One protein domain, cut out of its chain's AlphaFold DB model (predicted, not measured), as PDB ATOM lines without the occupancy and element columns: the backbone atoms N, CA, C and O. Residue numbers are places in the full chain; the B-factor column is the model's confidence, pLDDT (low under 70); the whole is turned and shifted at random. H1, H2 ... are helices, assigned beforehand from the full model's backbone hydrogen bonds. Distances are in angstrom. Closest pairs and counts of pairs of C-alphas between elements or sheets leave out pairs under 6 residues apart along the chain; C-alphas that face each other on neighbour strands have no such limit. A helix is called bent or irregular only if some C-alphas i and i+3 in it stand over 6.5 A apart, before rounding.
ATOM      1  N   ALA A   7     -41.904  30.847 -11.202       90.50
ATOM      2  CA  ALA A   7     -41.958  31.513 -12.504       90.50
ATOM      3  C   ALA A   7     -40.820  31.088 -13.451       90.50
ATOM      4  O   ALA A   7     -41.043  31.009 -14.651       90.50
ATOM      5  N   ASN A   8     -39.632  30.747 -12.934       90.00
ATOM      6  CA  ASN A   8     -38.523  30.288 -13.778       90.00
ATOM      7  C   ASN A   8     -38.790  28.883 -14.325       90.00
ATOM      8  O   ASN A   8     -38.485  28.609 -15.478       90.00
ATOM      9  N   VAL A   9     -39.385  28.007 -13.510       91.94
ATOM     10  CA  VAL A   9     -39.778  26.653 -13.933       91.94
ATOM     11  C   VAL A   9     -40.842  26.733 -15.030       91.94
ATOM     12  O   VAL A   9     -40.718  26.062 -16.048       91.94
ATOM     13  N   GLN A  10     -41.832  27.612 -14.853       92.12
ATOM     14  CA  GLN A  10     -42.876  27.854 -15.850       92.12
ATOM     15  C   GLN A  10     -42.315  28.462 -17.137       92.12
ATOM     16  O   GLN A  10     -42.639  27.997 -18.223       92.12
ATOM     17  N   ALA A  11     -41.434  29.458 -17.028       92.38
ATOM     18  CA  ALA A  11     -40.793  30.079 -18.183       92.38
ATOM     19  C   ALA A  11     -39.950  29.072 -18.982       92.38
ATOM     20  O   ALA A  11     -39.992  29.085 -20.208       92.38
ATOM     21  N   CYS A  12     -39.229  28.166 -18.307       92.00
ATOM     22  CA  CYS A  12     -38.540  27.062 -18.976       92.00
ATOM     23  C   CYS A  12     -39.529  26.166 -19.729       92.00
ATOM     24  O   CYS A  12     -39.323  25.917 -20.913       92.00
ATOM     25  N   GLY A  13     -40.625  25.754 -19.083       90.38
ATOM     26  CA  GLY A  13     -41.667  24.945 -19.723       90.38
ATOM     27  C   GLY A  13     -42.279  25.625 -20.951       90.38
ATOM     28  O   GLY A  13     -42.370  25.009 -22.008       90.38
ATOM     29  N   ALA A  14     -42.609  26.915 -20.848       92.00
ATOM     30  CA  ALA A  14     -43.121  27.715 -21.963       92.00
ATOM     31  C   ALA A  14     -42.117  27.839 -23.125       92.00
ATOM     32  O   ALA A  14     -42.521  27.960 -24.278       92.00
ATOM     33  N   ALA A  15     -40.816  27.775 -22.834       93.56
ATOM     34  CA  ALA A  15     -39.747  27.759 -23.830       93.56
ATOM     35  C   ALA A  15     -39.415  26.347 -24.361       93.56
ATOM     36  O   ALA A  15     -38.449  26.196 -25.107       93.56
ATOM     37  N   GLY A  16     -40.157  25.305 -23.959       91.94
ATOM     38  CA  GLY A  16     -39.865  23.912 -24.321       91.94
ATOM     39  C   GLY A  16     -38.590  23.356 -23.672       91.94
ATOM     40  O   GLY A  16     -38.041  22.357 -24.127       91.94
ATOM     41  N   ILE A  17     -38.094  24.010 -22.620       92.00
ATOM     42  CA  ILE A  17     -36.891  23.617 -21.886       92.00
ATOM     43  C   ILE A  17     -37.318  22.845 -20.648       92.00
ATOM     44  O   ILE A  17     -38.025  23.374 -19.792       92.00
ATOM     45  N   GLU A  18     -36.820  21.624 -20.489       90.12
ATOM     46  CA  GLU A  18     -36.992  20.879 -19.248       90.12
ATOM     47  C   GLU A  18     -36.068  21.434 -18.151       90.12
ATOM     48  O   GLU A  18     -34.843  21.290 -18.236       90.12
ATOM     49  N   PRO A  19     -36.605  22.066 -17.091       90.88
ATOM     50  CA  PRO A  19     -35.753  22.640 -16.067       90.88
ATOM     51  C   PRO A  19     -35.165  21.543 -15.171       90.88
ATOM     52  O   PRO A  19     -35.841  20.586 -14.800       90.88
ATOM     53  N   LEU A  20     -33.908  21.728 -14.761       90.69
ATOM     54  CA  LEU A  20     -33.272  21.023 -13.643       90.69
ATOM     55  C   LEU A  20     -32.613  22.061 -12.730       90.69
ATOM     56  O   LEU A  20     -31.424  22.370 -12.846       90.69
ATOM     57  N   ILE A  21     -33.413  22.654 -11.845       89.62
ATOM     58  CA  ILE A  21     -33.000  23.754 -10.967       89.62
ATOM     59  C   ILE A  21     -32.930  23.246  -9.528       89.62
ATOM     60  O   ILE A  21     -33.891  22.671  -9.024       89.62
ATOM     61  N   ALA A  22     -31.809  23.486  -8.841       86.69
ATOM     62  CA  ALA A  22     -31.672  23.132  -7.431       86.69
ATOM     63  C   ALA A  22     -32.831  23.692  -6.591       86.69
ATOM     64  O   ALA A  22     -33.055  24.903  -6.548       86.69
ATOM     65  N   LEU A  23     -33.509  22.799  -5.864       85.31
ATOM     66  CA  LEU A  23     -34.606  23.149  -4.955       85.31
ATOM     67  C   LEU A  23     -34.124  23.994  -3.764       85.31
ATOM     68  O   LEU A  23     -34.874  24.788  -3.202       85.31
ATOM     69  N   GLY A  24     -32.852  23.854  -3.397       82.94
ATOM     70  CA  GLY A  24     -32.230  24.562  -2.290       82.94
ATOM     71  C   GLY A  24     -30.743  24.251  -2.182       82.94
ATOM     72  O   GLY A  24     -30.148  23.643  -3.075       82.94
ATOM     73  N   ARG A  25     -30.136  24.678  -1.073       76.44
ATOM     74  CA  ARG A  25     -28.773  24.269  -0.720       76.44
ATOM     75  C   ARG A  25     -28.829  22.862  -0.138       76.44
ATOM     76  O   ARG A  25     -29.551  22.635   0.825       76.44
ATOM     77  N   VAL A  26     -28.068  21.948  -0.723       68.69
ATOM     78  CA  VAL A  26     -27.870  20.602  -0.182       68.69
ATOM     79  C   VAL A  26     -26.555  20.614   0.586       68.69
ATOM     80  O   VAL A  26     -25.559  21.137   0.083       68.69
ATOM     81  N   THR A  27     -26.550  20.084   1.805       68.12
ATOM     82  CA  THR A  27     -25.321  19.891   2.579       68.12
ATOM     83  C   THR A  27     -24.386  18.940   1.836       68.12
ATOM     84  O   THR A  27     -24.808  17.961   1.216       68.12
ATOM     85  N   HIS A  28     -23.092  19.249   1.844       63.94
ATOM     86  CA  HIS A  28     -22.111  18.375   1.220       63.94
ATOM     87  C   HIS A  28     -22.063  17.045   1.993       63.94
ATOM     88  O   HIS A  28     -21.971  17.065   3.217       63.94
ATOM     89  N   HIS A  29     -22.063  15.926   1.255       66.31
ATOM     90  CA  HIS A  29     -21.962  14.534   1.742       66.31
ATOM     91  C   HIS A  29     -23.261  13.915   2.303       66.31
ATOM     92  O   HIS A  29     -23.299  13.529   3.469       66.31
ATOM     93  N   PRO A  30     -24.319  13.752   1.482       70.44
ATOM     94  CA  PRO A  30     -25.458  12.918   1.867       70.44
ATOM     95  C   PRO A  30     -25.011  11.474   2.125       70.44
ATOM     96  O   PRO A  30     -24.053  10.994   1.500       70.44
ATOM     97  N   PHE A  31     -25.717  10.781   3.019       77.50
ATOM     98  CA  PHE A  31     -25.415   9.393   3.364       77.50
ATOM     99  C   PHE A  31     -25.433   8.501   2.118       77.50
ATOM    100  O   PHE A  31     -26.210   8.707   1.184       77.50
ATOM    101  N   LEU A  32     -24.576   7.477   2.096       72.56
ATOM    102  CA  LEU A  32     -24.398   6.620   0.921       72.56
ATOM    103  C   LEU A  32     -25.721   5.968   0.472       72.56
ATOM    104  O   LEU A  32     -26.000   5.915  -0.724       72.56
ATOM    105  N   GLY A  33     -26.573   5.571   1.424       77.56
ATOM    106  CA  GLY A  33     -27.910   5.034   1.149       77.56
ATOM    107  C   GLY A  33     -28.840   6.023   0.434       77.56
ATOM    108  O   GLY A  33     -29.561   5.631  -0.478       77.56
ATOM    109  N   GLU A  34     -28.767   7.318   0.750       76.38
ATOM    110  CA  GLU A  34     -29.557   8.360   0.074       76.38
ATOM    111  C   GLU A  34     -29.090   8.580  -1.370       76.38
ATOM    112  O   GLU A  34     -29.891   8.867  -2.263       76.38
ATOM    113  N   ARG A  35     -27.788   8.398  -1.633       70.75
ATOM    114  CA  ARG A  35     -27.220   8.506  -2.987       70.75
ATOM    115  C   ARG A  35     -27.730   7.395  -3.900       70.75
ATOM    116  O   ARG A  35     -27.967   7.652  -5.079       70.75
ATOM    117  N   PHE A  36     -27.921   6.197  -3.349       74.25
ATOM    118  CA  PHE A  36     -28.397   5.018  -4.076       74.25
ATOM    119  C   PHE A  36     -29.900   4.766  -3.944       74.25
ATOM    120  O   PHE A  36     -30.407   3.814  -4.536       74.25
ATOM    121  N   ALA A  37     -30.631   5.622  -3.225       77.12
ATOM    122  CA  ALA A  37     -32.076   5.511  -3.116       77.12
ATOM    123  C   ALA A  37     -32.726   5.499  -4.511       77.12
ATOM    124  O   ALA A  37     -32.388   6.308  -5.394       77.12
ATOM    125  N   LYS A  38     -33.655   4.555  -4.699       75.75
ATOM    126  CA  LYS A  38     -34.457   4.428  -5.918       75.75
ATOM    127  C   LYS A  38     -35.380   5.642  -6.046       75.75
ATOM    128  O   LYS A  38     -35.801   6.221  -5.048       75.75
ATOM    129  N   ALA A  39     -35.666   6.037  -7.284       74.75
ATOM    130  CA  ALA A  39     -36.600   7.124  -7.544       74.75
ATOM    131  C   ALA A  39     -37.985   6.780  -6.974       74.75
ATOM    132  O   ALA A  39     -38.444   5.643  -7.104       74.75
ATOM    133  N   LEU A  40     -38.628   7.767  -6.348       77.06
ATOM    134  CA  LEU A  40     -40.021   7.666  -5.919       77.06
ATOM    135  C   LEU A  40     -40.939   7.510  -7.146       77.06
ATOM    136  O   LEU A  40     -40.558   7.953  -8.237       77.06
ATOM    137  N   PRO A  41     -42.130   6.906  -6.994       79.38
ATOM    138  CA  PRO A  41     -43.131   6.880  -8.059       79.38
ATOM    139  C   PRO A  41     -43.483   8.299  -8.523       79.38
ATOM    140  O   PRO A  41     -43.313   9.271  -7.779       79.38
ATOM    141  N   THR A  42     -43.907   8.418  -9.781       78.25
ATOM    142  CA  THR A  42     -44.357   9.688 -10.360       78.25
ATOM    143  C   THR A  42     -45.562  10.203  -9.567       78.25
ATOM    144  O   THR A  42     -46.452   9.401  -9.290       78.25
ATOM    145  N   PRO A  43     -45.600  11.484  -9.165       81.12
ATOM    146  CA  PRO A  43     -46.777  12.044  -8.508       81.12
ATOM    147  C   PRO A  43     -47.975  12.079  -9.466       81.12
ATOM    148  O   PRO A  43     -47.783  12.295 -10.664       81.12
ATOM    149  N   ASP A  44     -49.184  11.919  -8.932       82.56
ATOM    150  CA  ASP A  44     -50.425  12.137  -9.680       82.56
ATOM    151  C   ASP A  44     -50.672  13.647  -9.842       82.56
ATOM    152  O   ASP A  44     -50.605  14.387  -8.863       82.56
ATOM    153  N   ASP A  45     -50.908  14.092 -11.082       83.50
ATOM    154  CA  ASP A  45     -51.138  15.496 -11.481       83.50
ATOM    155  C   ASP A  45     -50.163  16.528 -10.854       83.50
ATOM    156  O   ASP A  45     -50.567  17.421 -10.104       83.50
ATOM    157  N   PRO A  46     -48.843  16.416 -11.113       86.56
ATOM    158  CA  PRO A  46     -47.861  17.273 -10.467       86.56
ATOM    159  C   PRO A  46     -47.906  18.700 -11.015       86.56
ATOM    160  O   PRO A  46     -47.887  18.932 -12.228       86.56
ATOM    161  N   THR A  47     -47.763  19.682 -10.126       89.94
ATOM    162  CA  THR A  47     -47.384  21.031 -10.555       89.94
ATOM    163  C   THR A  47     -46.025  20.994 -11.278       89.94
ATOM    164  O   THR A  47     -45.182  20.136 -10.991       89.94
ATOM    165  N   PRO A  48     -45.705  21.956 -12.162       88.81
ATOM    166  CA  PRO A  48     -44.421  21.953 -12.875       88.81
ATOM    167  C   PRO A  48     -43.190  21.947 -11.957       88.81
ATOM    168  O   PRO A  48     -42.144  21.393 -12.301       88.81
ATOM    169  N   VAL A  49     -43.312  22.521 -10.756       90.25
ATOM    170  CA  VAL A  49     -42.256  22.482  -9.738       90.25
ATOM    171  C   VAL A  49     -42.112  21.086  -9.128       90.25
ATOM    172  O   VAL A  49     -40.985  20.635  -8.927       90.25
ATOM    173  N   GLU A  50     -43.215  20.387  -8.860       90.25
ATOM    174  CA  GLU A  50     -43.205  19.013  -8.344       90.25
ATOM    175  C   GLU A  50     -42.690  18.021  -9.384       90.25
ATOM    176  O   GLU A  50     -41.852  17.181  -9.055       90.25
ATOM    177  N   ALA A  51     -43.088  18.180 -10.648       90.19
ATOM    178  CA  ALA A  51     -42.562  17.394 -11.759       90.19
ATOM    179  C   ALA A  51     -41.036  17.571 -11.887       90.19
ATOM    180  O   ALA A  51     -40.286  16.597 -11.965       90.19
ATOM    181  N   MET A  52     -40.544  18.814 -11.813       92.25
ATOM    182  CA  MET A  52     -39.108  19.109 -11.802       92.25
ATOM    183  C   MET A  52     -38.398  18.502 -10.577       92.25
ATOM    184  O   MET A  52     -37.309  17.932 -10.697       92.25
ATOM    185  N   ALA A  53     -38.999  18.622  -9.389       90.19
ATOM    186  CA  ALA A  53     -38.455  18.084  -8.145       90.19
ATOM    187  C   ALA A  53     -38.356  16.553  -8.176       90.19
ATOM    188  O   ALA A  53     -37.367  15.992  -7.700       90.19
ATOM    189  N   HIS A  54     -39.356  15.882  -8.752       90.56
ATOM    190  CA  HIS A  54     -39.340  14.444  -8.996       90.56
ATOM    191  C   HIS A  54     -38.241  14.068  -9.989       90.56
ATOM    192  O   HIS A  54     -37.397  13.228  -9.667       90.56
ATOM    193  N   ARG A  55     -38.149  14.773 -11.127       90.31
ATOM    194  CA  ARG A  55     -37.107  14.550 -12.140       90.31
ATOM    195  C   ARG A  55     -35.704  14.614 -11.534       90.31
ATOM    196  O   ARG A  55     -34.899  13.720 -11.785       90.31
ATOM    197  N   LEU A  56     -35.418  15.587 -10.665       89.69
ATOM    198  CA  LEU A  56     -34.128  15.709  -9.962       89.69
ATOM    199  C   LEU A  56     -33.779  14.519  -9.050       89.69
ATOM    200  O   LEU A  56     -32.606  14.345  -8.719       89.69
ATOM    201  N   LYS A  57     -34.759  13.707  -8.637       87.25
ATOM    202  CA  LYS A  57     -34.554  12.493  -7.825       87.25
ATOM    203  C   LYS A  57     -34.355  11.232  -8.671       87.25
ATOM    204  O   LYS A  57     -33.868  10.227  -8.154       87.25
ATOM    205  N   THR A  58     -34.700  11.267  -9.958       88.38
ATOM    206  CA  THR A  58     -34.476  10.138 -10.874       88.38
ATOM    207  C   THR A  58     -32.984   9.906 -11.128       88.38
ATOM    208  O   THR A  58     -32.155  10.802 -10.957       88.38
ATOM    209  N   LEU A  59     -32.599   8.689 -11.528       87.12
ATOM    210  CA  LEU A  59     -31.207   8.401 -11.902       87.12
ATOM    211  C   LEU A  59     -30.759   9.258 -13.094       87.12
ATOM    212  O   LEU A  59     -29.667   9.825 -13.066       87.12
ATOM    213  N   GLU A  60     -31.623   9.404 -14.095       88.81
ATOM    214  CA  GLU A  60     -31.363  10.202 -15.294       88.81
ATOM    215  C   GLU A  60     -31.239  11.692 -14.970       88.81
ATOM    216  O   GLU A  60     -30.235  12.316 -15.317       88.81
ATOM    217  N   GLY A  61     -32.189  12.251 -14.216       89.75
ATOM    218  CA  GLY A  61     -32.150  13.653 -13.808       89.75
ATOM    219  C   GLY A  61     -30.956  13.976 -12.910       89.75
ATOM    220  O   GLY A  61     -30.328  15.019 -13.089       89.75
ATOM    221  N   ARG A  62     -30.555  13.065 -12.008       87.75
ATOM    222  CA  ARG A  62     -29.310  13.205 -11.227       87.75
ATOM    223  C   ARG A  62     -28.074  13.203 -12.123       87.75
ATOM    224  O   ARG A  62     -27.197  14.047 -11.935       87.75
ATOM    225  N   LYS A  63     -28.002  12.287 -13.095       89.06
ATOM    226  CA  LYS A  63     -26.888  12.197 -14.052       89.06
ATOM    227  C   LYS A  63     -26.779  13.466 -14.897       89.06
ATOM    228  O   LYS A  63     -25.678  13.994 -15.037       89.06
ATOM    229  N   LEU A  64     -27.898  13.980 -15.406       91.19
ATOM    230  CA  LEU A  64     -27.924  15.197 -16.219       91.19
ATOM    231  C   LEU A  64     -27.596  16.437 -15.376       91.19
ATOM    232  O   LEU A  64     -26.728  17.225 -15.742       91.19
ATOM    233  N   TYR A  65     -28.187  16.569 -14.184       89.88
ATOM    234  CA  TYR A  65     -27.892  17.683 -13.280       89.88
ATOM    235  C   TYR A  65     -26.424  17.706 -12.823       89.88
ATOM    236  O   TYR A  65     -25.828  18.778 -12.695       89.88
ATOM    237  N   ALA A  66     -25.801  16.537 -12.629       87.56
ATOM    238  CA  ALA A  66     -24.388  16.433 -12.269       87.56
ATOM    239  C   ALA A  66     -23.445  17.030 -13.329       87.56
ATOM    240  O   ALA A  66     -22.328  17.430 -12.988       87.56
ATOM    241  N   GLN A  67     -23.888  17.164 -14.586       89.31
ATOM    242  CA  GLN A  67     -23.082  17.768 -15.647       89.31
ATOM    243  C   GLN A  67     -22.773  19.251 -15.398       89.31
ATOM    244  O   GLN A  67     -21.762  19.771 -15.873       89.31
ATOM    245  N   ARG A  68     -23.567  19.927 -14.551       84.56
ATOM    246  CA  ARG A  68     -23.304  21.317 -14.142       84.56
ATOM    247  C   ARG A  68     -21.939  21.497 -13.464       84.56
ATOM    248  O   ARG A  68     -21.395  22.591 -13.494       84.56
ATOM    249  N   LYS A  69     -21.350  20.436 -12.908       82.44
ATOM    250  CA  LYS A  69     -20.020  20.514 -12.291       82.44
ATOM    251  C   LYS A  69     -18.885  20.743 -13.283       82.44
ATOM    252  O   LYS A  69     -17.860  21.297 -12.924       82.44
TER     253      LYS A  69
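This is residues 7 to 69 of the 119 residues of the protein "Tnp_DDE_dom domain-containing protein" of Skermanella aerolata (UniProt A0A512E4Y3). Three of the four helices, H1, H3 and H4, make a loose angular chain in space with H3 in the middle: H1 packs at about a right angle on the first end of H3, near Val 49, and H4, the longest helix, stands at about a right angle to H3 near its last end, at Arg 55. Between H1 and H3 the chain swings away in a wide loop that holds the short helix H2; residues 24 to 34 of this loop stick out on their own, and H2 touches no other helix. The printed part has 63 residues with four named helices, in the order H1, H2, H3, H4, and no named strand; the class is all helix. It is only just compact, close to loose, with a radius of gyration of the C-alphas of 12.5 A, and it spans 36 by 29 by 18 A along its three main axes.

The printed part begins with H1, residues 7 to 14, whose first C-alpha, that of Ala 7, is at (-41.958, 31.513, -12.504); the helix measures 10.3 A from first to last C-alpha. Residues 15 to 31 hold no named element. H2 then runs from Leu 32, with its C-alpha at (-24.398, 6.620, 0.921), to Phe 36, and its five residues cover 6.6 A. Residues 37 to 47 lead on to H3, residues 48 to 55, which is 10.4 A long from the C-alpha of Pro 48 to that of Arg 55. After three residues H4 begins at Leu 59 and ends at Lys 69, where the C-alpha is at (-20.020, 20.514, -12.291). With 11 residues and 16.5 A from first to last C-alpha, H4 is the longest helix. The four helices are not bent.

H1 and H3 touch, with 5 pairs of C-alphas within 8 A. Their closest C-alphas are those of Val 9 and Val 49, 6.4 A apart. Their lines stand about perpendicular, at 82 degrees, and their centres are 11.8 A apart. H3 and H4 are close but not clearly touching, with 2 pairs of C-alphas within 8 A. Their closest C-alphas are those of Arg 55 and Gly 61, 5.3 A apart. Their lines are also about perpendicular, at 84 degrees, with 14.5 A from centre to centre. H1 and H4 are apart. H2 is apart from H1, from H3 and from H4. In H1, H2 and H3 every O i to N i+4 pair is within hydrogen-bond range, and in H4 4 of 7 pairs are.

The two C-alphas farthest apart are those of Ala 14 and Leu 32, 36.3 A from each other, while the first and last printed C-alphas, those of Ala 7 and Lys 69, are 24.5 A apart. The link from H1 to H2, 17 residues, is long, and so is the link from H2 to H3, 11 residues. The link from H3 to H4, 3 residues, is tight. The C-alphas of residues 15 to 31 lie 6 to 18 A from the mean of the C-alphas. Residues 24 to 34, of which 32 to 34 belong to H2, stand free. Without them the body has 52 residues, spans 32 by 31 by 17 A and has a radius of gyration of 11.3 A. The printed part has no cut. The mean pLDDT of the printed part is 84.6. The model's confidence is low, under 70, at residues 26 to 29, which lie in the long link before H2. Among the helices the mean pLDDT is 91 for H1, 90 for H3, 88 for H4 and 74 for H2.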